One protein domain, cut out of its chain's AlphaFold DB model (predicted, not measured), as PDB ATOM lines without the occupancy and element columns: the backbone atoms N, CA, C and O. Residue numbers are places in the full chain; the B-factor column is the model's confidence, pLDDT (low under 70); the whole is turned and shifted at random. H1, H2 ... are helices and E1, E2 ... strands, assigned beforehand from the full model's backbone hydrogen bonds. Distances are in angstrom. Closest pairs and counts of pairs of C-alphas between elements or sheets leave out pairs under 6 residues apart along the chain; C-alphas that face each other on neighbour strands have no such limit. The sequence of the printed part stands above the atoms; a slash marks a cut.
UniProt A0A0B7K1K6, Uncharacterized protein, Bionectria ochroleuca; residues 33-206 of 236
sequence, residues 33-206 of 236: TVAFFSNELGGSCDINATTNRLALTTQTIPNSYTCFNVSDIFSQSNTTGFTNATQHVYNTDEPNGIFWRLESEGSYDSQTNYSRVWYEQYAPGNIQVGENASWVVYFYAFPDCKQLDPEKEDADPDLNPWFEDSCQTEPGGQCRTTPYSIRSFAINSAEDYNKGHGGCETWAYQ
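Overview. This is residues 33 to 206 of the 236 residues of an uncharacterized protein of Bionectria ochroleuca (UniProt A0A0B7K1K6). Two sheets lie partly face to face as a sandwich: a twisted one of six strands, E4 E5 E2 E1 E6 E9, and a flatter one of four, E3 E10 E7 E8. The short helix H1 sits at one end of the gap between them, and H2 lies over the face of the four-stranded sheet turned away from the other sheet. The printed part has 174 residues with ten named strands and two named helices, in the order E1 E2 E3 H1 E4 E5 E6 E7 E8 E9 E10 H2; both sheets are antiparallel. The class is mostly strand, with under half of the residues, 72, in named elements. The whole is compact, with a radius of gyration of the C-alphas of 15.7 A, and spans 42 by 41 by 31 A.

Arrangement. The larger sheet runs E4, residues 80 to 84, E5, 97 to 104, E2, 53 to 58, E1, 33 to 37, E6, 116 to 121, and E9, 174 to 177. Within hydrogen-bond range are, among others, N 83 and O 98 of the hairpin E4 and E5, 3.0 A, N 36 and O 54 of the hairpin E1 and E2, 2.8 A, and N 119 and O 174 of E6 and E9, 3.0 A. The other sheet runs E3, residues 66 to 69, E10, 184 to 189, E7, 132 to 140, and E8, 163 to 167. Here N 68 and O 185 of E3 and E10 are 2.8 A apart, N 138 and O 186 of E7 and E10 2.9 A, and N 139 and O 163 of the hairpin E7 and E8 2.8 A. The parts of the sheets that face each other are 8.1 A centre to centre, their strands at 32 degrees. H1, residues 70 to 75, is on the larger sheet at a height of 7.8 A, and only grazes the smaller; its closest C-alphas to E2 are Phe 74 and Leu 54, 6.8 A. H2, residues 190 to 197, is on the smaller sheet at a height of 8.8 A, over E7, across the strands at 80 degrees on the local plane; the closest C-alphas are those of Ala 190 and Trp 135, 4.6 A. In H1 and H2 every O i to N i+4 pair is within hydrogen-bond range.

Along the chain. E1 begins at C-alpha 33, (287.079, 578.999, 415.963). E7 is 21.9 A long and bends by 67 degrees at residue 135; E5 is 21.5 A, E10 17.5 A and E6 17.0 A. H2 ends at C-alpha 197, (270.792, 592.041, 425.396).

Size, cuts and confidence. The C-alphas farthest apart, of Gly 42 and Thr 92, are 48.2 A apart. The printed part has no cut. The long links are E1 to E2, E4 to E5, E5 to E6 and E7 to E8. The mean pLDDT of the printed part is 85.3; under 70 are residues 40 to 43, 49 to 50, 87 to 95, 104 to 106 and 123 to 127.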
ATOM      1  N   THR A  33     286.908 579.729 417.220       93.62
ATOM      2  CA  THR A  33     287.079 578.999 415.963       93.62
ATOM      3  C   THR A  33     285.731 578.848 415.278       93.62
ATOM      4  O   THR A  33     284.759 578.425 415.893       93.62
ATOM      5  N   VAL A  34     285.683 579.169 413.988       95.06
ATOM      6  CA  VAL A  34     284.514 578.994 413.120       95.06
ATOM      7  C   VAL A  34     284.929 578.132 411.940       95.06
ATOM      8  O   VAL A  34     285.934 578.424 411.296       95.06
ATOM      9  N   ALA A  35     284.165 577.086 411.646       93.38
ATOM     10  CA  ALA A  35     284.416 576.169 410.545       93.38
ATOM     11  C   ALA A  35     283.171 575.964 409.678       93.38
ATOM     12  O   ALA A  35     282.088 575.665 410.179       93.38
ATOM     13  N   PHE A  36     283.340 576.076 408.365       92.88
ATOM     14  CA  PHE A  36     282.297 575.886 407.364       92.88
ATOM     15  C   PHE A  36     282.486 574.554 406.645       92.88
ATOM     16  O   PHE A  36     283.608 574.201 406.269       92.88
ATOM     17  N   PHE A  37     281.387 573.831 406.431       89.12
ATOM     18  CA  PHE A  37     281.398 572.488 405.854       89.12
ATOM     19  C   PHE A  37     280.552 572.421 404.589       89.12
ATOM     20  O   PHE A  37     279.430 572.932 404.551       89.12
ATOM     21  N   SER A  38     281.076 571.723 403.582       86.19
ATOM     22  CA  SER A  38     280.311 571.358 402.388       86.19
ATOM     23  C   SER A  38     279.150 570.421 402.734       86.19
ATOM     24  O   SER A  38     279.277 569.494 403.541       86.19
ATOM     25  N   ASN A  39     278.016 570.616 402.065       74.44
ATOM     26  CA  ASN A  39     276.872 569.712 402.156       74.44
ATOM     27  C   ASN A  39     276.982 568.455 401.276       74.44
ATOM     28  O   ASN A  39     276.162 567.550 401.429       74.44
ATOM     29  N   GLU A  40     277.978 568.358 400.391       66.56
ATOM     30  CA  GLU A  40     278.010 567.354 399.313       66.56
ATOM     31  C   GLU A  40     278.307 565.908 399.761       66.56
ATOM     32  O   GLU A  40     278.247 564.987 398.951       66.56
ATOM     33  N   LEU A  41     278.555 565.658 401.054       54.06
ATOM     34  CA  LEU A  41     278.924 564.329 401.574       54.06
ATOM     35  C   LEU A  41     278.095 563.878 402.790       54.06
ATOM     36  O   LEU A  41     278.642 563.362 403.761       54.06
ATOM     37  N   GLY A  42     276.771 564.084 402.773       55.88
ATOM     38  CA  GLY A  42     275.890 563.614 403.862       55.88
ATOM     39  C   GLY A  42     276.263 564.206 405.230       55.88
ATOM     40  O   GLY A  42     276.169 563.531 406.252       55.88
ATOM     41  N   GLY A  43     276.774 565.442 405.200       59.34
ATOM     42  CA  GLY A  43     277.810 565.905 406.116       59.34
ATOM     43  C   GLY A  43     277.440 565.951 407.599       59.34
ATOM     44  O   GLY A  43     276.320 566.260 408.004       59.34
ATOM     45  N   SER A  44     278.452 565.682 408.412       70.06
ATOM     46  CA  SER A  44     278.485 565.999 409.836       70.06
ATOM     47  C   SER A  44     279.334 567.260 410.043       70.06
ATOM     48  O   SER A  44     280.174 567.573 409.200       70.06
ATOM     49  N   CYS A  45     279.142 567.987 411.149       79.31
ATOM     50  CA  CYS A  45     280.153 568.936 411.640       79.31
ATOM     51  C   CYS A  45     281.275 568.171 412.354       79.31
ATOM     52  O   CYS A  45     281.541 568.408 413.533       79.31
ATOM     53  N   ASP A  46     281.867 567.176 411.699       78.75
ATOM     54  CA  ASP A  46     283.014 566.496 412.281       78.75
ATOM     55  C   ASP A  46     284.223 567.415 412.152       78.75
ATOM     56  O   ASP A  46     284.810 567.556 411.080       78.75
ATOM     57  N   ILE A  47     284.585 568.064 413.255       74.69
ATOM     58  CA  ILE A  47     285.747 568.947 413.303       74.69
ATOM     59  C   ILE A  47     287.047 568.198 412.986       74.69
ATOM     60  O   ILE A  47     287.993 568.818 412.515       74.69
ATOM     61  N   ASN A  48     287.093 566.875 413.172       74.44
ATOM     62  CA  ASN A  48     288.255 566.054 412.828       74.44
ATOM     63  C   ASN A  48     288.284 565.664 411.347       74.44
ATOM     64  O   ASN A  48     289.261 565.062 410.898       74.44
ATOM     65  N   ALA A  49     287.238 565.982 410.579       68.81
ATOM     66  CA  ALA A  49     287.249 565.769 409.145       68.81
ATOM     67  C   ALA A  49     288.291 566.689 408.503       68.81
ATOM     68  O   ALA A  49     288.196 567.917 408.534       68.81
ATOM     69  N   THR A  50     289.279 566.064 407.876       64.00
ATOM     70  CA  THR A  50     290.388 566.719 407.182       64.00
ATOM     71  C   THR A  50     290.048 567.032 405.722       64.00
ATOM     72  O   THR A  50     290.922 567.265 404.912       64.00
ATOM     73  N   THR A  51     288.782 566.985 405.307       70.69
ATOM     74  CA  THR A  51     288.392 567.322 403.926       70.69
ATOM     75  C   THR A  51     287.111 568.140 403.937       70.69
ATOM     76  O   THR A  51     286.229 567.895 404.759       70.69
ATOM     77  N   ASN A  52     286.994 569.097 403.012       77.00
ATOM     78  CA  ASN A  52     285.796 569.931 402.826       77.00
ATOM     79  C   ASN A  52     285.443 570.827 404.027       77.00
ATOM     80  O   ASN A  52     284.267 571.114 404.271       77.00
ATOM     81  N   ARG A  53     286.472 571.259 404.764       85.38
ATOM     82  CA  ARG A  53     286.376 572.123 405.942       85.38
ATOM     83  C   ARG A  53     287.183 573.397 405.720       85.38
ATOM     84  O   ARG A  53     288.374 573.331 405.414       85.38
ATOM     85  N   LEU A  54     286.538 574.540 405.933       91.06
ATOM     86  CA  LEU A  54     287.157 575.864 405.910       91.06
ATOM     87  C   LEU A  54     287.073 576.461 407.311       91.06
ATOM     88  O   LEU A  54     285.980 576.826 407.733       91.06
ATOM     89  N   ALA A  55     288.184 576.530 408.045       92.50
ATOM     90  CA  ALA A  55     288.182 577.004 409.426       92.50
ATOM     91  C   ALA A  55     289.033 578.260 409.627       92.50
ATOM     92  O   ALA A  55     290.154 578.355 409.128       92.50
ATOM     93  N   LEU A  56     288.505 579.205 410.403       94.12
ATOM     94  CA  LEU A  56     289.200 580.389 410.892       94.12
ATOM     95  C   LEU A  56     289.236 580.343 412.417       94.12
ATOM     96  O   LEU A  56     288.208 580.146 413.055       94.12
ATOM     97  N   THR A  57     290.414 580.556 412.996       93.88
ATOM     98  CA  THR A  57     290.610 580.716 414.440       93.88
ATOM     99  C   THR A  57     291.127 582.115 414.736       93.88
ATOM    100  O   THR A  57     292.129 582.537 414.148       93.88
ATOM    101  N   THR A  58     290.468 582.829 415.643       92.94
ATOM    102  CA  THR A  58     290.923 584.133 416.125       92.94
ATOM    103  C   THR A  58     292.090 583.969 417.097       92.94
ATOM    104  O   THR A  58     292.190 582.989 417.833       92.94
ATOM    105  N   GLN A  59     293.004 584.932 417.080       89.19
ATOM    106  CA  GLN A  59     294.106 585.039 418.043       89.19
ATOM    107  C   GLN A  59     293.909 586.220 418.999       89.19
ATOM    108  O   GLN A  59     294.616 586.328 419.996       89.19
ATOM    109  N   THR A  60     292.964 587.108 418.686       85.62
ATOM    110  CA  THR A  60     292.623 588.291 419.476       85.62
ATOM    111  C   THR A  60     291.108 588.455 419.572       85.62
ATOM    112  O   THR A  60     290.352 588.003 418.705       85.62
ATOM    113  N   ILE A  61     290.656 589.129 420.628       86.12
ATOM    114  CA  ILE A  61     289.296 589.669 420.695       86.12
ATOM    115  C   ILE A  61     289.307 590.997 419.931       86.12
ATOM    116  O   ILE A  61     290.163 591.835 420.214       86.12
ATOM    117  N   PRO A  62     288.426 591.202 418.938       85.50
ATOM    118  CA  PRO A  62     288.326 592.496 418.278       85.50
ATOM    119  C   PRO A  62     287.787 593.573 419.218       85.50
ATOM    120  O   PRO A  62     286.829 593.346 419.950       85.50
ATOM    121  N   ASN A  63     288.302 594.791 419.069       80.56
ATOM    122  CA  ASN A  63     287.711 595.989 419.673       80.56
ATOM    123  C   ASN A  63     286.475 596.496 418.905       80.56
ATOM    124  O   ASN A  63     285.770 597.385 419.377       80.56
ATOM    125  N   SER A  64     286.231 595.979 417.696       84.44
ATOM    126  CA  SER A  64     285.123 596.411 416.853       84.44
ATOM    127  C   SER A  64     284.718 595.373 415.807       84.44
ATOM    128  O   SER A  64     285.460 594.444 415.482       84.44
ATOM    129  N   TYR A  65     283.534 595.570 415.235       90.06
ATOM    130  CA  TYR A  65     282.932 594.688 414.248       90.06
ATOM    131  C   TYR A  65     283.856 594.465 413.046       90.06
ATOM    132  O   TYR A  65     284.220 595.410 412.342       90.06
ATOM    133  N   THR A  66     284.210 593.207 412.795       94.31
ATOM    134  CA  THR A  66     285.069 592.807 411.677       94.31
ATOM    135  C   THR A  66     284.329 591.825 410.780       94.31
ATOM    136  O   THR A  66     283.984 590.726 411.216       94.31
ATOM    137  N   CYS A  67     284.093 592.222 409.531       96.00
ATOM    138  CA  CYS A  67     283.414 591.407 408.529       96.00
ATOM    139  C   CYS A  67     284.399 590.611 407.662       96.00
ATOM    140  O   CYS A  67     285.436 591.131 407.246       96.00
ATOM    141  N   PHE A  68     284.033 589.373 407.333       96.25
ATOM    142  CA  PHE A  68     284.782 588.481 406.460       96.25
ATOM    143  C   PHE A  68     283.874 587.906 405.377       96.25
ATOM    144  O   PHE A  68     282.866 587.264 405.670       96.25
ATOM    145  N   ASN A  69     284.282 588.043 404.119       96.62
ATOM    146  CA  ASN A  69     283.720 587.250 403.032       96.62
ATOM    147  C   ASN A  69     284.360 585.860 403.028       96.62
ATOM    148  O   ASN A  69     285.587 585.743 403.023       96.62
ATOM    149  N   VAL A  70     283.535 584.807 402.983       95.31
ATOM    150  CA  VAL A  70     284.008 583.410 402.953       95.31
ATOM    151  C   VAL A  70     284.869 583.168 401.709       95.31
ATOM    152  O   VAL A  70     285.933 582.562 401.808       95.31
ATOM    153  N   SER A  71     284.457 583.703 400.554       94.06
ATOM    154  CA  SER A  71     285.231 583.611 399.312       94.06
ATOM    155  C   SER A  71     286.622 584.210 399.449       94.06
ATOM    156  O   SER A  71     287.594 583.609 399.006       94.06
ATOM    157  N   ASP A  72     286.725 585.377 400.071       93.88
ATOM    158  CA  ASP A  72     287.952 586.165 400.050       93.88
ATOM    159  C   ASP A  72     288.957 585.575 401.036       93.88
ATOM    160  O   ASP A  72     290.118 585.337 400.694       93.88
ATOM    161  N   ILE A  73     288.489 585.259 402.248       93.94
ATOM    162  CA  ILE A  73     289.352 584.757 403.312       93.94
ATOM    163  C   ILE A  73     289.841 583.329 403.044       93.94
ATOM    164  O   ILE A  73     290.961 583.013 403.425       93.94
ATOM    165  N   PHE A  74     289.068 582.475 402.366       92.69
ATOM    166  CA  PHE A  74     289.450 581.076 402.123       92.69
ATOM    167  C   PHE A  74     289.985 580.788 400.712       92.69
ATOM    168  O   PHE A  74     290.403 579.661 400.441       92.69
ATOM    169  N   SER A  75     290.017 581.786 399.820       91.06
ATOM    170  CA  SER A  75     290.692 581.671 398.511       91.06
ATOM    171  C   SER A  75     292.123 582.214 398.515       91.06
ATOM    172  O   SER A  75     292.839 582.075 397.523       91.06
ATOM    173  N   GLN A  76     292.554 582.856 399.602       88.50
ATOM    174  CA  GLN A  76     293.911 583.386 399.711       88.50
ATOM    175  C   GLN A  76     294.946 582.289 400.002       88.50
ATOM    176  O   GLN A  76     294.633 581.217 400.510       88.50
ATOM    177  N   SER A  77     296.218 582.596 399.739       86.19
ATOM    178  CA  SER A  77     297.349 581.698 400.014       86.19
ATOM    179  C   SER A  77     297.870 581.762 401.453       86.19
ATOM    180  O   SER A  77     298.646 580.902 401.865       86.19
ATOM    181  N   ASN A  78     297.513 582.805 402.203       89.62
ATOM    182  CA  ASN A  78     298.029 583.029 403.548       89.62
ATOM    183  C   ASN A  78     297.243 582.207 404.570       89.62
ATOM    184  O   ASN A  78     296.022 582.290 404.632       89.62
ATOM    185  N   THR A  79     297.946 581.473 405.431       90.19
ATOM    186  CA  THR A  79     297.332 580.694 406.521       90.19
ATOM    187  C   THR A  79     297.202 581.483 407.820       90.19
ATOM    188  O   THR A  79     296.655 580.984 408.795       90.19
ATOM    189  N   THR A  80     297.735 582.699 407.871       93.06
ATOM    190  CA  THR A  80     297.638 583.616 409.010       93.06
ATOM    191  C   THR A  80     297.573 585.041 408.498       93.06
ATOM    192  O   THR A  80     298.175 585.344 407.465       93.06
ATOM    193  N   GLY A  81     296.933 585.931 409.241       93.00
ATOM    194  CA  GLY A  81     296.884 587.331 408.861       93.00
ATOM    195  C   GLY A  81     296.155 588.199 409.865       93.00
ATOM    196  O   GLY A  81     295.893 587.797 410.999       93.00
ATOM    197  N   PHE A  82     295.865 589.413 409.419       92.94
ATOM    198  CA  PHE A  82     295.155 590.420 410.182       92.94
ATOM    199  C   PHE A  82     294.109 591.080 409.287       92.94
ATOM    200  O   PHE A  82     294.413 591.456 408.154       92.94
ATOM    201  N   THR A  83     292.893 591.227 409.804       92.12
ATOM    202  CA  THR A  83     291.804 591.946 409.137       92.12
ATOM    203  C   THR A  83     291.429 593.153 409.980       92.12
ATOM    204  O   THR A  83     291.099 592.996 411.152       92.12
ATOM    205  N   ASN A  84     291.476 594.347 409.385       90.56
ATOM    206  CA  ASN A  84     291.006 595.573 410.033       90.56
ATOM    207  C   ASN A  84     289.501 595.491 410.313       90.56
ATOM    208  O   ASN A  84     288.743 594.981 409.486       90.56
ATOM    209  N   ALA A  85     289.064 596.062 411.431       86.69
ATOM    210  CA  ALA A  85     287.647 596.206 411.715       86.69
ATOM    211  C   ALA A  85     286.962 597.126 410.695       86.69
ATOM    212  O   ALA A  85     287.550 598.070 410.163       86.69
ATOM    213  N   THR A  86     285.685 596.857 410.439       80.56
ATOM    214  CA  THR A  86     284.862 597.602 409.481       80.56
ATOM    215  C   THR A  86     284.470 598.978 410.029       80.56
ATOM    216  O   THR A  86     284.315 599.933 409.267       80.56
ATOM    217  N   GLN A  87     284.351 599.113 411.352       69.06
ATOM    218  CA  GLN A  87     284.113 600.391 412.020       69.06
ATOM    219  C   GLN A  87     285.424 600.954 412.582       69.06
ATOM    220  O   GLN A  87     286.231 600.240 413.176       69.06
ATOM    221  N   HIS A  88     285.644 602.256 412.390       56.50
ATOM    222  CA  HIS A  88     286.833 602.939 412.896       56.50
ATOM    223  C   HIS A  88     286.647 603.261 414.382       56.50
ATOM    224  O   HIS A  88     285.966 604.225 414.725       56.50
ATOM    225  N   VAL A  89     287.264 602.474 415.266       55.12
ATOM    226  CA  VAL A  89     287.400 602.825 416.682       55.12
ATOM    227  C   VAL A  89     288.740 603.534 416.857       55.12
ATOM    228  O   VAL A  89     289.802 602.956 416.642       55.12
ATOM    229  N   TYR A  90     288.679 604.819 417.205       50.41
ATOM    230  CA  TYR A  90     289.845 605.656 417.477       50.41
ATOM    231  C   TYR A  90     290.336 605.408 418.909       50.41
ATOM    232  O   TYR A  90     290.071 606.214 419.797       50.41
ATOM    233  N   ASN A  91     291.023 604.294 419.160       52.28
ATOM    234  CA  ASN A  91     291.792 604.137 420.395       52.28
ATOM    235  C   ASN A  91     293.213 603.678 420.052       52.28
ATOM    236  O   ASN A  91     293.401 602.784 419.233       52.28
ATOM    237  N   THR A  92     294.210 604.391 420.569       54.28
ATOM    238  CA  THR A  92     295.464 604.661 419.841       54.28
ATOM    239  C   THR A  92     296.637 603.720 420.108       54.28
ATOM    240  O   THR A  92     297.718 604.008 419.610       54.28
ATOM    241  N   ASP A  93     296.452 602.591 420.796       58.28
ATOM    242  CA  ASP A  93     297.580 601.702 421.138       58.28
ATOM    243  C   ASP A  93     297.418 600.236 420.683       58.28
ATOM    244  O   ASP A  93     298.402 599.497 420.656       58.28
ATOM    245  N   GLU A  94     296.227 599.811 420.241       61.16
ATOM    246  CA  GLU A  94     295.974 598.444 419.760       61.16
ATOM    247  C   GLU A  94     295.414 598.435 418.329       61.16
ATOM    248  O   GLU A  94     294.579 599.276 417.982       61.16
ATOM    249  N   PRO A  95     295.841 597.491 417.471       66.06
ATOM    250  CA  PRO A  95     295.318 597.394 416.117       66.06
ATOM    251  C   PRO A  95     293.818 597.061 416.145       66.06
ATOM    252  O   PRO A  95     293.396 596.037 416.675       66.06
ATOM    253  N   ASN A  96     293.005 597.935 415.547       81.81
ATOM    254  CA  ASN A  96     291.555 597.770 415.462       81.81
ATOM    255  C   ASN A  96     291.195 596.700 414.416       81.81
ATOM    256  O   ASN A  96     291.083 596.999 413.225       81.81
ATOM    257  N   GLY A  97     291.059 595.448 414.850       87.38
ATOM    258  CA  GLY A  97     290.765 594.314 413.977       87.38
ATOM    259  C   GLY A  97     291.031 592.965 414.640       87.38
ATOM    260  O   GLY A  97     291.054 592.852 415.866       87.38
ATOM    261  N   ILE A  98     291.233 591.932 413.823       90.44
ATOM    262  CA  ILE A  98     291.388 590.546 414.280       90.44
ATOM    263  C   ILE A  98     292.613 589.915 413.639       90.44
ATOM    264  O   ILE A  98     292.711 589.850 412.412       90.44
ATOM    265  N   PHE A  99     293.504 589.378 414.473       92.56
ATOM    266  CA  PHE A  99     294.495 588.406 414.025       92.56
ATOM    267  C   PHE A  99     293.849 587.031 413.913       92.56
ATOM    268  O   PHE A  99     293.131 586.593 414.814       92.56
ATOM    269  N   TRP A 100     294.120 586.337 412.816       93.44
ATOM    270  CA  TRP A 100     293.501 585.054 412.516       93.44
ATOM    271  C   TRP A 100     294.506 584.047 411.966       93.44
ATOM    272  O   TRP A 100     295.542 584.395 411.391       93.44
ATOM    273  N   ARG A 101     294.165 582.770 412.128       93.62
ATOM    274  CA  ARG A 101     294.804 581.621 411.484       93.62
ATOM    275  C   ARG A 101     293.743 580.811 410.750       93.62
ATOM    276  O   ARG A 101     292.664 580.591 411.292       93.62
ATOM    277  N   LEU A 102     294.064 580.361 409.545       91.88
ATOM    278  CA  LEU A 102     293.218 579.485 408.750       91.88
ATOM    279  C   LEU A 102     293.705 578.048 408.842       91.88
ATOM    280  O   LEU A 102     294.905 577.771 408.821       91.88
ATOM    281  N   GLU A 103     292.740 577.146 408.876       86.50
ATOM    282  CA  GLU A 103     292.933 575.737 408.592       86.50
ATOM    283  C   GLU A 103     291.960 575.367 407.478       86.50
ATOM    284  O   GLU A 103     290.756 575.233 407.701       86.50
ATOM    285  N   SER A 104     292.476 575.229 406.264       68.88
ATOM    286  CA  SER A 104     291.721 574.682 405.147       68.88
ATOM    287  C   SER A 104     292.435 573.451 404.614       68.88
ATOM    288  O   SER A 104     293.627 573.475 404.308       68.88
ATOM    289  N   GLU A 105     291.693 572.357 404.502       58.16
ATOM    290  CA  GLU A 105     292.125 571.193 403.736       58.16
ATOM    291  C   GLU A 105     291.295 571.158 402.450       58.16
ATOM    292  O   GLU A 105     290.256 570.503 402.350       58.16
ATOM    293  N   GLY A 106     291.730 571.991 401.500       61.06
ATOM    294  CA  GLY A 106     291.051 572.267 400.235       61.06
ATOM    295  C   GLY A 106     290.953 573.768 399.954       61.06
ATOM    296  O   GLY A 106     290.831 574.580 400.870       61.06
ATOM    297  N   SER A 107     291.032 574.153 398.681       70.25
ATOM    298  CA  SER A 107     290.693 575.513 398.254       70.25
ATOM    299  C   SER A 107     289.186 575.720 398.375       70.25
ATOM    300  O   SER A 107     288.426 574.819 398.016       70.25
ATOM    301  N   TYR A 108     288.756 576.900 398.823       87.50
ATOM    302  CA  TYR A 108     287.358 577.312 398.702       87.50
ATOM    303  C   TYR A 108     286.841 577.070 397.275       87.50
ATOM    304  O   TYR A 108     287.492 577.433 396.294       87.50
ATOM    305  N   ASP A 109     285.656 576.474 397.175       88.81
ATOM    306  CA  ASP A 109     284.931 576.304 395.917       88.81
ATOM    307  C   ASP A 109     283.646 577.134 395.926       88.81
ATOM    308  O   ASP A 109     282.725 576.875 396.693       88.81
ATOM    309  N   SER A 110     283.566 578.106 395.017       89.12
ATOM    310  CA  SER A 110     282.412 578.997 394.850       89.12
ATOM    311  C   SER A 110     281.076 578.299 394.570       89.12
ATOM    312  O   SER A 110     280.027 578.892 394.842       89.12
ATOM    313  N   GLN A 111     281.107 577.083 394.008       89.00
ATOM    314  CA  GLN A 111     279.916 576.309 393.649       89.00
ATOM    315  C   GLN A 111     279.433 575.408 394.790       89.00
ATOM    316  O   GLN A 111     278.289 574.954 394.775       89.00
ATOM    317  N   THR A 112     280.274 575.197 395.802       88.94
ATOM    318  CA  THR A 112     279.944 574.384 396.969       88.94
ATOM    319  C   THR A 112     279.003 575.135 397.918       88.94
ATOM    320  O   THR A 112     279.155 576.329 398.180       88.94
ATOM    321  N   ASN A 113     278.030 574.413 398.479       91.31
ATOM    322  CA  ASN A 113     277.117 574.938 399.492       91.31
ATOM    323  C   ASN A 113     277.694 574.767 400.910       91.31
ATOM    324  O   ASN A 113     277.712 573.653 401.443       91.31
ATOM    325  N   TYR A 114     278.095 575.884 401.520       91.94
ATOM    326  CA  TYR A 114     278.615 575.983 402.888       91.94
ATOM    327  C   TYR A 114     277.540 576.480 403.869       91.94
ATOM    328  O   TYR A 114     277.679 577.542 404.475       91.94
ATOM    329  N   SER A 115     276.423 575.760 404.001       92.25
ATOM    330  CA  SER A 115     275.354 576.137 404.948       92.25
ATOM    331  C   SER A 115     275.517 575.540 406.345       92.25
ATOM    332  O   SER A 115     274.819 575.929 407.280       92.25
ATOM    333  N   ARG A 116     276.414 574.562 406.508       92.25
ATOM    334  CA  ARG A 116     276.698 573.952 407.805       92.25
ATOM    335  C   ARG A 116     277.901 574.633 408.435       92.25
ATOM    336  O   ARG A 116     278.964 574.716 407.822       92.25
ATOM    337  N   VAL A 117     277.724 575.063 409.677       93.19
ATOM    338  CA  VAL A 117     278.759 575.736 410.451       93.19
ATOM    339  C   VAL A 117     278.964 575.032 411.780       93.19
ATOM    340  O   VAL A 117     278.010 574.630 412.446       93.19
ATOM    341  N   TRP A 118     280.226 574.882 412.148       93.31
ATOM    342  CA  TRP A 118     280.647 574.558 413.496       93.31
ATOM    343  C   TRP A 118     281.344 575.774 414.088       93.31
ATOM    344  O   TRP A 118     282.090 576.455 413.383       93.31
ATOM    345  N   TYR A 119     281.127 576.044 415.363       93.44
ATOM    346  CA  TYR A 119     281.871 577.072 416.075       93.44
ATOM    347  C   TYR A 119     282.156 576.635 417.503       93.44
ATOM    348  O   TYR A 119     281.362 575.929 418.125       93.44
ATOM    349  N   GLU A 120     283.300 577.063 418.014       91.56
ATOM    350  CA  GLU A 120     283.710 576.856 419.394       91.56
ATOM    351  C   GLU A 120     284.261 578.163 419.941       91.56
ATOM    352  O   GLU A 120     285.128 578.796 419.336       91.56
ATOM    353  N   GLN A 121     283.732 578.559 421.091       89.06
ATOM    354  CA  GLN A 121     284.252 579.666 421.872       89.06
ATOM    355  C   GLN A 121     284.172 579.310 423.348       89.06
ATOM    356  O   GLN A 121     283.103 578.995 423.878       89.06
ATOM    357  N   TYR A 122     285.320 579.362 424.013       74.12
ATOM    358  CA  TYR A 122     285.426 579.135 425.445       74.12
ATOM    359  C   TYR A 122     286.164 580.290 426.112       74.12
ATOM    360  O   TYR A 122     287.107 580.866 425.564       74.12
ATOM    361  N   ALA A 123     285.738 580.614 427.330       62.16
ATOM    362  CA  ALA A 123     286.524 581.447 428.219       62.16
ATOM    363  C   ALA A 123     287.622 580.588 428.881       62.16
ATOM    364  O   ALA A 123     287.393 579.413 429.188       62.16
ATOM    365  N   PRO A 124     288.813 581.144 429.141       54.22
ATOM    366  CA  PRO A 124     289.849 580.453 429.904       54.22
ATOM    367  C   PRO A 124     289.342 580.089 431.296       54.22
ATOM    368  O   PRO A 124     288.915 580.958 432.055       54.22
ATOM    369  N   GLY A 125     289.472 578.816 431.666       66.31
ATOM    370  CA  GLY A 125     289.073 578.314 432.978       66.31
ATOM    371  C   GLY A 125     287.882 577.367 432.885       66.31
ATOM    372  O   GLY A 125     287.991 576.312 432.264       66.31
ATOM    373  N   ASN A 126     286.775 577.708 433.550       63.84
ATOM    374  CA  ASN A 126     285.593 576.849 433.626       63.84
ATOM    375  C   ASN A 126     284.619 577.182 432.493       63.84
ATOM    376  O   ASN A 126     283.940 578.204 432.560       63.84
ATOM    377  N   ILE A 127     284.527 576.292 431.501       68.75
ATOM    378  CA  ILE A 127     283.483 576.336 430.472       68.75
ATOM    379  C   ILE A 127     282.129 576.211 431.169       68.75
ATOM    380  O   ILE A 127     281.850 575.199 431.817       68.75
ATOM    381  N   GLN A 128     281.298 577.236 431.034       80.19
ATOM    382  CA  GLN A 128     279.922 577.230 431.508       80.19
ATOM    383  C   GLN A 128     279.030 577.496 430.306       80.19
ATOM    384  O   GLN A 128     278.875 578.623 429.853       80.19
ATOM    385  N   VAL A 129     278.506 576.413 429.740       82.56
ATOM    386  CA  VAL A 129     277.664 576.461 428.543       82.56
ATOM    387  C   VAL A 129     276.483 577.390 428.796       82.56
ATOM    388  O   VAL A 129     275.788 577.234 429.798       82.56
ATOM    389  N   GLY A 130     276.259 578.338 427.886       81.12
ATOM    390  CA  GLY A 130     275.195 579.337 428.027       81.12
ATOM    391  C   GLY A 130     275.559 580.561 428.875       81.12
ATOM    392  O   GLY A 130     274.713 581.431 429.044       81.12
ATOM    393  N   GLU A 131     276.791 580.664 429.378       88.69
ATOM    394  CA  GLU A 131     277.322 581.915 429.932       88.69
ATOM    395  C   GLU A 131     277.933 582.793 428.836       88.69
ATOM    396  O   GLU A 131     278.237 582.333 427.734       88.69
ATOM    397  N   ASN A 132     278.183 584.060 429.162       90.12
ATOM    398  CA  ASN A 132     278.796 585.020 428.250       90.12
ATOM    399  C   ASN A 132     280.148 584.518 427.709       90.12
ATOM    400  O   ASN A 132     281.072 584.224 428.479       90.12
ATOM    401  N   ALA A 133     280.283 584.462 426.382       90.06
ATOM    402  CA  ALA A 133     281.571 584.314 425.716       90.06
ATOM    403  C   ALA A 133     282.250 585.677 425.514       90.06
ATOM    404  O   ALA A 133     281.680 586.734 425.789       90.06
ATOM    405  N   SER A 134     283.500 585.651 425.044       90.50
ATOM    406  CA  SER A 134     284.256 586.869 424.728       90.50
ATOM    407  C   SER A 134     283.991 587.398 423.315       90.50
ATOM    408  O   SER A 134     284.210 588.583 423.068       90.50
ATOM    409  N   TRP A 135     283.499 586.554 422.403       93.06
ATOM    410  CA  TRP A 135     283.148 586.940 421.038       93.06
ATOM    411  C   TRP A 135     281.644 586.837 420.820       93.06
ATOM    412  O   TRP A 135     280.962 586.014 421.425       93.06
ATOM    413  N   VAL A 136     281.137 587.677 419.928       93.62
ATOM    414  CA  VAL A 136     279.873 587.439 419.239       93.62
ATOM    415  C   VAL A 136     280.199 587.192 417.775       93.62
ATOM    416  O   VAL A 136     280.979 587.935 417.165       93.62
ATOM    417  N   VAL A 137     279.652 586.111 417.231       96.06
ATOM    418  CA  VAL A 137     279.817 585.719 415.832       96.06
ATOM    419  C   VAL A 137     278.485 585.822 415.106       96.06
ATOM    420  O   VAL A 137     277.453 585.461 415.659       96.06
ATOM    421  N   TYR A 138     278.525 586.290 413.863       96.69
ATOM    422  CA  TYR A 138     277.363 586.482 413.002       96.69
ATOM    423  C   TYR A 138     277.528 585.719 411.692       96.69
ATOM    424  O   TYR A 138     278.622 585.704 411.128       96.69
ATOM    425  N   PHE A 139     276.439 585.173 411.156       97.31
ATOM    426  CA  PHE A 139     276.408 584.435 409.893       97.31
ATOM    427  C   PHE A 139     275.384 585.045 408.938       97.31
ATOM    428  O   PHE A 139     274.226 585.235 409.314       97.31
ATOM    429  N   TYR A 140     275.805 585.319 407.700       96.50
ATOM    430  CA  TYR A 140     274.991 586.020 406.708       96.50
ATOM    431  C   TYR A 140     274.877 585.256 405.386       96.50
ATOM    432  O   TYR A 140     275.821 584.613 404.909       96.50
ATOM    433  N   ALA A 141     273.712 585.397 404.753       95.06
ATOM    434  CA  ALA A 141     273.423 584.855 403.424       95.06
ATOM    435  C   ALA A 141     274.120 585.614 402.292       95.06
ATOM    436  O   ALA A 141     274.305 585.073 401.203       95.06
ATOM    437  N   PHE A 142     274.500 586.865 402.540       94.75
ATOM    438  CA  PHE A 142     275.038 587.770 401.533       94.75
ATOM    439  C   PHE A 142     276.507 588.099 401.810       94.75
ATOM    440  O   PHE A 142     276.954 587.979 402.952       94.75
ATOM    441  N   PRO A 143     277.280 588.505 400.790       95.19
ATOM    442  CA  PRO A 143     278.603 589.088 400.991       95.19
ATOM    443  C   PRO A 143     278.555 590.379 401.821       95.19
ATOM    444  O   PRO A 143     277.508 591.014 401.969       95.19
ATOM    445  N   ASP A 144     279.715 590.782 402.326       94.69
ATOM    446  CA  ASP A 144     279.972 592.030 403.051       94.69
ATOM    447  C   ASP A 144     279.121 592.205 404.317       94.69
ATOM    448  O   ASP A 144     278.818 593.326 404.723       94.69
ATOM    449  N   CYS A 145     278.714 591.089 404.927       94.81
ATOM    450  CA  CYS A 145     277.895 591.040 406.134       94.81
ATOM    451  C   CYS A 145     276.576 591.812 406.013       94.81
ATOM    452  O   CYS A 145     276.058 592.379 406.978       94.81
ATOM    453  N   LYS A 146     276.017 591.835 404.800       92.50
ATOM    454  CA  LYS A 146     274.711 592.429 404.528       92.50
ATOM    455  C   LYS A 146     273.610 591.550 405.121       92.50
ATOM    456  O   LYS A 146     273.588 590.337 404.923       92.50
ATOM    457  N   GLN A 147     272.682 592.187 405.831       89.94
ATOM    458  CA  GLN A 147     271.514 591.532 406.434       89.94
ATOM    459  C   GLN A 147     270.363 591.327 405.442       89.94
ATOM    460  O   GLN A 147     269.535 590.448 405.643       89.94
ATOM    461  N   LEU A 148     270.311 592.139 404.384       87.12
ATOM    462  CA  LEU A 148     269.256 592.143 403.374       87.12
ATOM    463  C   LEU A 148     269.856 591.975 401.979       87.12
ATOM    464  O   LEU A 148     271.015 592.329 401.747       87.12
ATOM    465  N   ASP A 149     269.039 591.464 401.059       83.25
ATOM    466  CA  ASP A 149     269.392 591.346 399.645       83.25
ATOM    467  C   ASP A 149     269.580 592.753 399.049       83.25
ATOM    468  O   ASP A 149     268.604 593.499 398.951       83.25
ATOM    469  N   PRO A 150     270.804 593.149 398.652       77.31
ATOM    470  CA  PRO A 150     271.058 594.505 398.173       77.31
ATOM    471  C   PRO A 150     270.405 594.797 396.815       77.31
ATOM    472  O   PRO A 150     270.342 595.958 396.418       77.31
ATOM    473  N   GLU A 151     269.952 593.770 396.090       84.88
ATOM    474  CA  GLU A 151     269.330 593.915 394.771       84.88
ATOM    475  C   GLU A 151     267.799 594.009 394.838       84.88
ATOM    476  O   GLU A 151     267.153 594.243 393.814       84.88
ATOM    477  N   LYS A 152     267.200 593.846 396.026       81.25
ATOM    478  CA  LYS A 152     265.748 593.910 396.222       81.25
ATOM    479  C   LYS A 152     265.371 595.032 397.180       81.25
ATOM    480  O   LYS A 152     265.720 595.003 398.352       81.25
ATOM    481  N   GLU A 153     264.594 595.986 396.676       74.19
ATOM    482  CA  GLU A 153     264.087 597.121 397.459       74.19
ATOM    483  C   GLU A 153     263.147 596.668 398.596       74.19
ATOM    484  O   GLU A 153     263.231 597.192 399.701       74.19
ATOM    485  N   ASP A 154     262.358 595.611 398.359       78.75
ATOM    486  CA  ASP A 154     261.460 594.978 399.338       78.75
ATOM    487  C   ASP A 154     262.013 593.626 399.832       78.75
ATOM    488  O   ASP A 154     261.300 592.619 399.890       78.75
ATOM    489  N   ALA A 155     263.320 593.555 400.105       78.38
ATOM    490  CA  ALA A 155     263.940 592.336 400.616       78.38
ATOM    491  C   ALA A 155     263.313 591.925 401.960       78.38
ATOM    492  O   ALA A 155     263.467 592.612 402.968       78.38
ATOM    493  N   ASP A 156     262.641 590.776 401.972       79.56
ATOM    494  CA  ASP A 156     262.109 590.177 403.190       79.56
ATOM    495  C   ASP A 156     263.262 589.558 404.009       79.56
ATOM    496  O   ASP A 156     263.918 588.623 403.521       79.56
ATOM    497  N   PRO A 157     263.544 590.060 405.230       77.31
ATOM    498  CA  PRO A 157     264.609 589.526 406.073       77.31
ATOM    499  C   PRO A 157     264.380 588.048 406.423       77.31
ATOM    500  O   PRO A 157     265.355 587.321 406.635       77.31
ATOM    501  N   ASP A 158     263.131 587.567 406.426       82.88
ATOM    502  CA  ASP A 158     262.797 586.183 406.774       82.88
ATOM    503  C   ASP A 158     263.171 585.172 405.686       82.88
ATOM    504  O   ASP A 158     263.316 583.977 405.959       82.88
ATOM    505  N   LEU A 159     263.407 585.634 404.455       82.25
ATOM    506  CA  LEU A 159     263.890 584.773 403.376       82.25
ATOM    507  C   LEU A 159     265.378 584.438 403.517       82.25
ATOM    508  O   LEU A 159     265.810 583.370 403.087       82.25
ATOM    509  N   ASN A 160     266.166 585.347 404.096       85.94
ATOM    510  CA  ASN A 160     267.614 585.204 404.254       85.94
ATOM    511  C   ASN A 160     268.063 585.711 405.635       85.94
ATOM    512  O   ASN A 160     268.835 586.668 405.727       85.94
ATOM    513  N   PRO A 161     267.580 585.078 406.717       90.81
ATOM    514  CA  PRO A 161     267.801 585.557 408.073       90.81
ATOM    515  C   PRO A 161     269.262 585.423 408.461       90.81
ATOM    516  O   PRO A 161     269.887 584.407 408.173       90.81
ATOM    517  N   TRP A 162     269.819 586.392 409.165       93.00
ATOM    518  CA  TRP A 162     271.145 586.240 409.750       93.00
ATOM    519  C   TRP A 162     271.045 585.600 411.141       93.00
ATOM    520  O   TRP A 162     270.029 585.742 411.827       93.00
ATOM    521  N   PHE A 163     272.089 584.868 411.529       95.56
ATOM    522  CA  PHE A 163     272.171 584.179 412.821       95.56
ATOM    523  C   PHE A 163     273.350 584.695 413.631       95.56
ATOM    524  O   PHE A 163     274.359 585.084 413.044       95.56
ATOM    525  N   GLU A 164     273.250 584.654 414.955       94.62
ATOM    526  CA  GLU A 164     274.338 585.061 415.847       94.62
ATOM    527  C   GLU A 164     274.474 584.183 417.089       94.62
ATOM    528  O   GLU A 164     273.516 583.553 417.531       94.62
ATOM    529  N   ASP A 165     275.677 584.142 417.652       94.56
ATOM    530  CA  ASP A 165     275.955 583.460 418.911       94.56
ATOM    531  C   ASP A 165     277.008 584.226 419.721       94.56
ATOM    532  O   ASP A 165     278.068 584.584 419.199       94.56
ATOM    533  N   SER A 166     276.713 584.481 420.993       93.81
ATOM    534  CA  SER A 166     277.607 585.161 421.938       93.81
ATOM    535  C   SER A 166     277.786 584.400 423.256       93.81
ATOM    536  O   SER A 166     278.338 584.940 424.226       93.81
ATOM    537  N   CYS A 167     277.307 583.154 423.311       92.50
ATOM    538  CA  CYS A 167     277.396 582.295 424.482       92.50
ATOM    539  C   CYS A 167     278.568 581.315 424.367       92.50
ATOM    540  O   CYS A 167     279.006 580.930 423.281       92.50
ATOM    541  N   GLN A 168     279.081 580.866 425.511       91.25
ATOM    542  CA  GLN A 168     280.073 579.797 425.552       91.25
ATOM    543  C   GLN A 168     279.456 578.499 425.033       91.25
ATOM    544  O   GLN A 168     278.366 578.091 425.454       91.25
ATOM    545  N   THR A 169     280.179 577.833 424.137       89.06
ATOM    546  CA  THR A 169     279.757 576.560 423.558       89.06
ATOM    547  C   THR A 169     280.038 575.389 424.499       89.06
ATOM    548  O   THR A 169     280.806 575.496 425.456       89.06
ATOM    549  N   GLU A 170     279.441 574.231 424.206       86.25
ATOM    550  CA  GLU A 170     279.850 572.966 424.825       86.25
ATOM    551  C   GLU A 170     281.313 572.635 424.476       86.25
ATOM    552  O   GLU A 170     281.809 573.094 423.440       86.25
ATOM    553  N   PRO A 171     282.021 571.837 425.303       82.12
ATOM    554  CA  PRO A 171     283.331 571.314 424.926       82.12
ATOM    555  C   PRO A 171     283.253 570.561 423.590       82.12
ATOM    556  O   PRO A 171     282.451 569.637 423.452       82.12
ATOM    557  N   GLY A 172     284.095 570.930 422.621       81.81
ATOM    558  CA  GLY A 172     284.022 570.389 421.262       81.81
ATOM    559  C   GLY A 172     283.090 571.169 420.329       81.81
ATOM    560  O   GLY A 172     282.808 570.693 419.226       81.81
ATOM    561  N   GLY A 173     282.637 572.354 420.746       88.56
ATOM    562  CA  GLY A 173     281.878 573.307 419.942       88.56
ATOM    563  C   GLY A 173     280.429 572.911 419.670       88.56
ATOM    564  O   GLY A 173     279.896 571.932 420.189       88.56
ATOM    565  N   GLN A 174     279.763 573.704 418.834       89.31
ATOM    566  CA  GLN A 174     278.378 573.494 418.421       89.31
ATOM    567  C   GLN A 174     278.252 573.461 416.904       89.31
ATOM    568  O   GLN A 174     278.941 574.178 416.188       89.31
ATOM    569  N   CYS A 175     277.328 572.631 416.417       90.75
ATOM    570  CA  CYS A 175     277.020 572.478 415.000       90.75
ATOM    571  C   CYS A 175     275.635 573.031 414.674       90.75
ATOM    572  O   CYS A 175     274.637 572.648 415.298       90.75
ATOM    573  N   ARG A 176     275.562 573.873 413.646       92.75
ATOM    574  CA  ARG A 176     274.332 574.509 413.176       92.75
ATOM    575  C   ARG A 176     274.238 574.475 411.656       92.75
ATOM    576  O   ARG A 176     275.180 574.123 410.944       92.75
ATOM    577  N   THR A 177     273.051 574.765 411.140       91.62
ATOM    578  CA  THR A 177     272.784 574.772 409.701       91.62
ATOM    579  C   THR A 177     271.866 575.935 409.368       91.62
ATOM    580  O   THR A 177     270.825 576.103 409.998       91.62
ATOM    581  N   THR A 178     272.264 576.729 408.380       91.62
ATOM    582  CA  THR A 178     271.477 577.826 407.815       91.62
ATOM    583  C   THR A 178     270.656 577.335 406.614       91.62
ATOM    584  O   THR A 178     271.013 576.333 405.985       91.62
ATOM    585  N   PRO A 179     269.559 578.025 406.248       90.38
ATOM    586  CA  PRO A 179     268.766 577.676 405.063       90.38
ATOM    587  C   PRO A 179     269.457 578.039 403.733       90.38
ATOM    588  O   PRO A 179     268.999 577.640 402.666       90.38
ATOM    589  N   TYR A 180     270.573 578.767 403.789       90.69
ATOM    590  CA  TYR A 180     271.373 579.231 402.653       90.69
ATOM    591  C   TYR A 180     272.849 578.869 402.840       90.69
ATOM    592  O   TYR A 180     273.294 578.636 403.962       90.69
ATOM    593  N   SER A 181     273.638 578.887 401.764       93.69
ATOM    594  CA  SER A 181     275.101 578.857 401.891       93.69
ATOM    595  C   SER A 181     275.582 580.150 402.538       93.69
ATOM    596  O   SER A 181     275.274 581.227 402.026       93.69
ATOM    597  N   ILE A 182     276.359 580.064 403.615       95.69
ATOM    598  CA  ILE A 182     276.912 581.244 404.284       95.69
ATOM    599  C   ILE A 182     277.915 581.908 403.335       95.69
ATOM    600  O   ILE A 182     278.788 581.241 402.774       95.69
ATOM    601  N   ARG A 183     277.761 583.216 403.107       96.12
ATOM    602  CA  ARG A 183     278.609 583.988 402.177       96.12
ATOM    603  C   ARG A 183     279.555 584.934 402.899       96.12
ATOM    604  O   ARG A 183     280.662 585.172 402.419       96.12
ATOM    605  N   SER A 184     279.150 585.421 404.064       97.25
ATOM    606  CA  SER A 184     280.006 586.197 404.947       97.25
ATOM    607  C   SER A 184     279.674 585.917 406.408       97.25
ATOM    608  O   SER A 184     278.610 585.390 406.742       97.25
ATOM    609  N   PHE A 185     280.620 586.245 407.275       97.88
ATOM    610  CA  PHE A 185     280.465 586.177 408.716       97.88
ATOM    611  C   PHE A 185     281.164 587.369 409.351       97.88
ATOM    612  O   PHE A 185     282.108 587.922 408.783       97.88
ATOM    613  N   ALA A 186     280.708 587.765 410.531       96.56
ATOM    614  CA  ALA A 186     281.355 588.820 411.290       96.56
ATOM    615  C   ALA A 186     281.688 588.369 412.698       96.56
ATOM    616  O   ALA A 186     281.067 587.456 413.237       96.56
ATOM    617  N   ILE A 187     282.681 589.028 413.279       95.44
ATOM    618  CA  ILE A 187     283.135 588.782 414.640       95.44
ATOM    619  C   ILE A 187     283.278 590.135 415.339       95.44
ATOM    620  O   ILE A 187     283.846 591.076 414.776       95.44
ATOM    621  N   ASN A 188     282.771 590.227 416.565       92.44
ATOM    622  CA  ASN A 188     282.934 591.384 417.444       92.44
ATOM    623  C   ASN A 188     283.208 590.929 418.891       92.44
ATOM    624  O   ASN A 188     283.061 589.747 419.209       92.44
ATOM    625  N   SER A 189     283.607 591.854 419.767       90.62
ATOM    626  CA  SER A 189     283.585 591.620 421.213       90.62
ATOM    627  C   SER A 189     282.137 591.466 421.671       90.62
ATOM    628  O   SER A 189     281.273 592.265 421.302       90.62
ATOM    629  N   ALA A 190     281.868 590.446 422.483       90.50
ATOM    630  CA  ALA A 190     280.537 590.219 423.034       90.50
ATOM    631  C   ALA A 190     280.227 591.072 424.271       90.50
ATOM    632  O   ALA A 190     279.095 591.041 424.740       90.50
ATOM    633  N   GLU A 191     281.185 591.826 424.822       88.44
ATOM    634  CA  GLU A 191     280.991 592.508 426.109       88.44
ATOM    635  C   GLU A 191     279.801 593.482 426.087       88.44
ATOM    636  O   GLU A 191     278.872 593.351 426.888       88.44
ATOM    637  N   ASP A 192     279.815 594.450 425.171       87.19
ATOM    638  CA  ASP A 192     278.749 595.452 425.080       87.19
ATOM    639  C   ASP A 192     277.472 594.882 424.452       87.19
ATOM    640  O   ASP A 192     276.372 595.273 424.842       87.19
ATOM    641  N   TYR A 193     277.613 593.908 423.547       89.38
ATOM    642  CA  TYR A 193     276.486 593.174 422.975       89.38
ATOM    643  C   TYR A 193     275.692 592.451 424.078       89.38
ATOM    644  O   TYR A 193     274.509 592.727 424.267       89.38
ATOM    645  N   ASN A 194     276.349 591.626 424.900       91.44
ATOM    646  CA  ASN A 194     275.691 590.865 425.965       91.44
ATOM    647  C   ASN A 194     275.053 591.787 427.016       91.44
ATOM    648  O   ASN A 194     273.954 591.524 427.500       91.44
ATOM    649  N   LYS A 195     275.706 592.908 427.362       88.81
ATOM    650  CA  LYS A 195     275.110 593.921 428.255       88.81
ATOM    651  C   LYS A 195     273.835 594.521 427.661       88.81
ATOM    652  O   LYS A 195     272.860 594.697 428.389       88.81
ATOM    653  N   GLY A 196     273.841 594.834 426.364       87.38
ATOM    654  CA  GLY A 196     272.687 595.386 425.652       87.38
ATOM    655  C   GLY A 196     271.508 594.416 425.553       87.38
ATOM    656  O   GLY A 196     270.361 594.859 425.563       87.38
ATOM    657  N   HIS A 197     271.786 593.112 425.524       87.62
ATOM    658  CA  HIS A 197     270.792 592.041 425.396       87.62
ATOM    659  C   HIS A 197     270.360 591.424 426.741       87.62
ATOM    660  O   HIS A 197     269.470 590.580 426.785       87.62
ATOM    661  N   GLY A 198     270.937 591.865 427.866       89.31
ATOM    662  CA  GLY A 198     270.623 591.323 429.196       89.31
ATOM    663  C   GLY A 198     271.231 589.941 429.471       89.31
ATOM    664  O   GLY A 198     270.832 589.277 430.427       89.31
ATOM    665  N   GLY A 199     272.194 589.522 428.655       90.12
ATOM    666  CA  GLY A 199     272.816 588.204 428.658       90.12
ATOM    667  C   GLY A 199     273.371 587.870 427.277       90.12
ATOM    668  O   GLY A 199     273.277 588.676 426.352       90.12
ATOM    669  N   CYS A 200     273.971 586.691 427.146       91.88
ATOM    670  CA  CYS A 200     274.363 586.174 425.845       91.88
ATOM    671  C   CYS A 200     273.183 585.551 425.096       91.88
ATOM    672  O   CYS A 200     272.184 585.152 425.693       91.88
ATOM    673  N   GLU A 201     273.336 585.433 423.781       92.69
ATOM    674  CA  GLU A 201     272.346 584.861 422.878       92.69
ATOM    675  C   GLU A 201     272.919 583.608 422.209       92.69
ATOM    676  O   GLU A 201     274.069 583.588 421.764       92.69
ATOM    677  N   THR A 202     272.126 582.534 422.153       92.19
ATOM    678  CA  THR A 202     272.527 581.264 421.525       92.19
ATOM    679  C   THR A 202     271.784 581.080 420.214       92.19
ATOM    680  O   THR A 202     270.565 580.897 420.215       92.19
ATOM    681  N   TRP A 203     272.526 581.055 419.107       92.94
ATOM    682  CA  TRP A 203     271.981 580.888 417.755       92.94
ATOM    683  C   TRP A 203     270.753 581.781 417.475       92.94
ATOM    684  O   TRP A 203     269.758 581.331 416.900       92.94
ATOM    685  N   ALA A 204     270.794 583.033 417.927       91.75
ATOM    686  CA  ALA A 204     269.691 583.972 417.796       91.75
ATOM    687  C   ALA A 204     269.400 584.286 416.327       91.75
ATOM    688  O   ALA A 204     270.288 584.312 415.474       91.75
ATOM    689  N   TYR A 205     268.119 584.497 416.039       90.69
ATOM    690  CA  TYR A 205     267.600 584.763 414.706       90.69
ATOM    691  C   TYR A 205     267.354 586.259 414.573       90.69
ATOM    692  O   TYR A 205     266.546 586.811 415.316       90.69
ATOM    693  N   GLN A 206     268.041 586.915 413.636       87.00
ATOM    694  CA  GLN A 206     267.862 588.339 413.338       87.00
ATOM    695  C   GLN A 206     267.873 589.267 414.576       87.00
ATOM    696  O   GLN A 206     267.062 590.190 414.673       87.00
TER     697      GLN A 206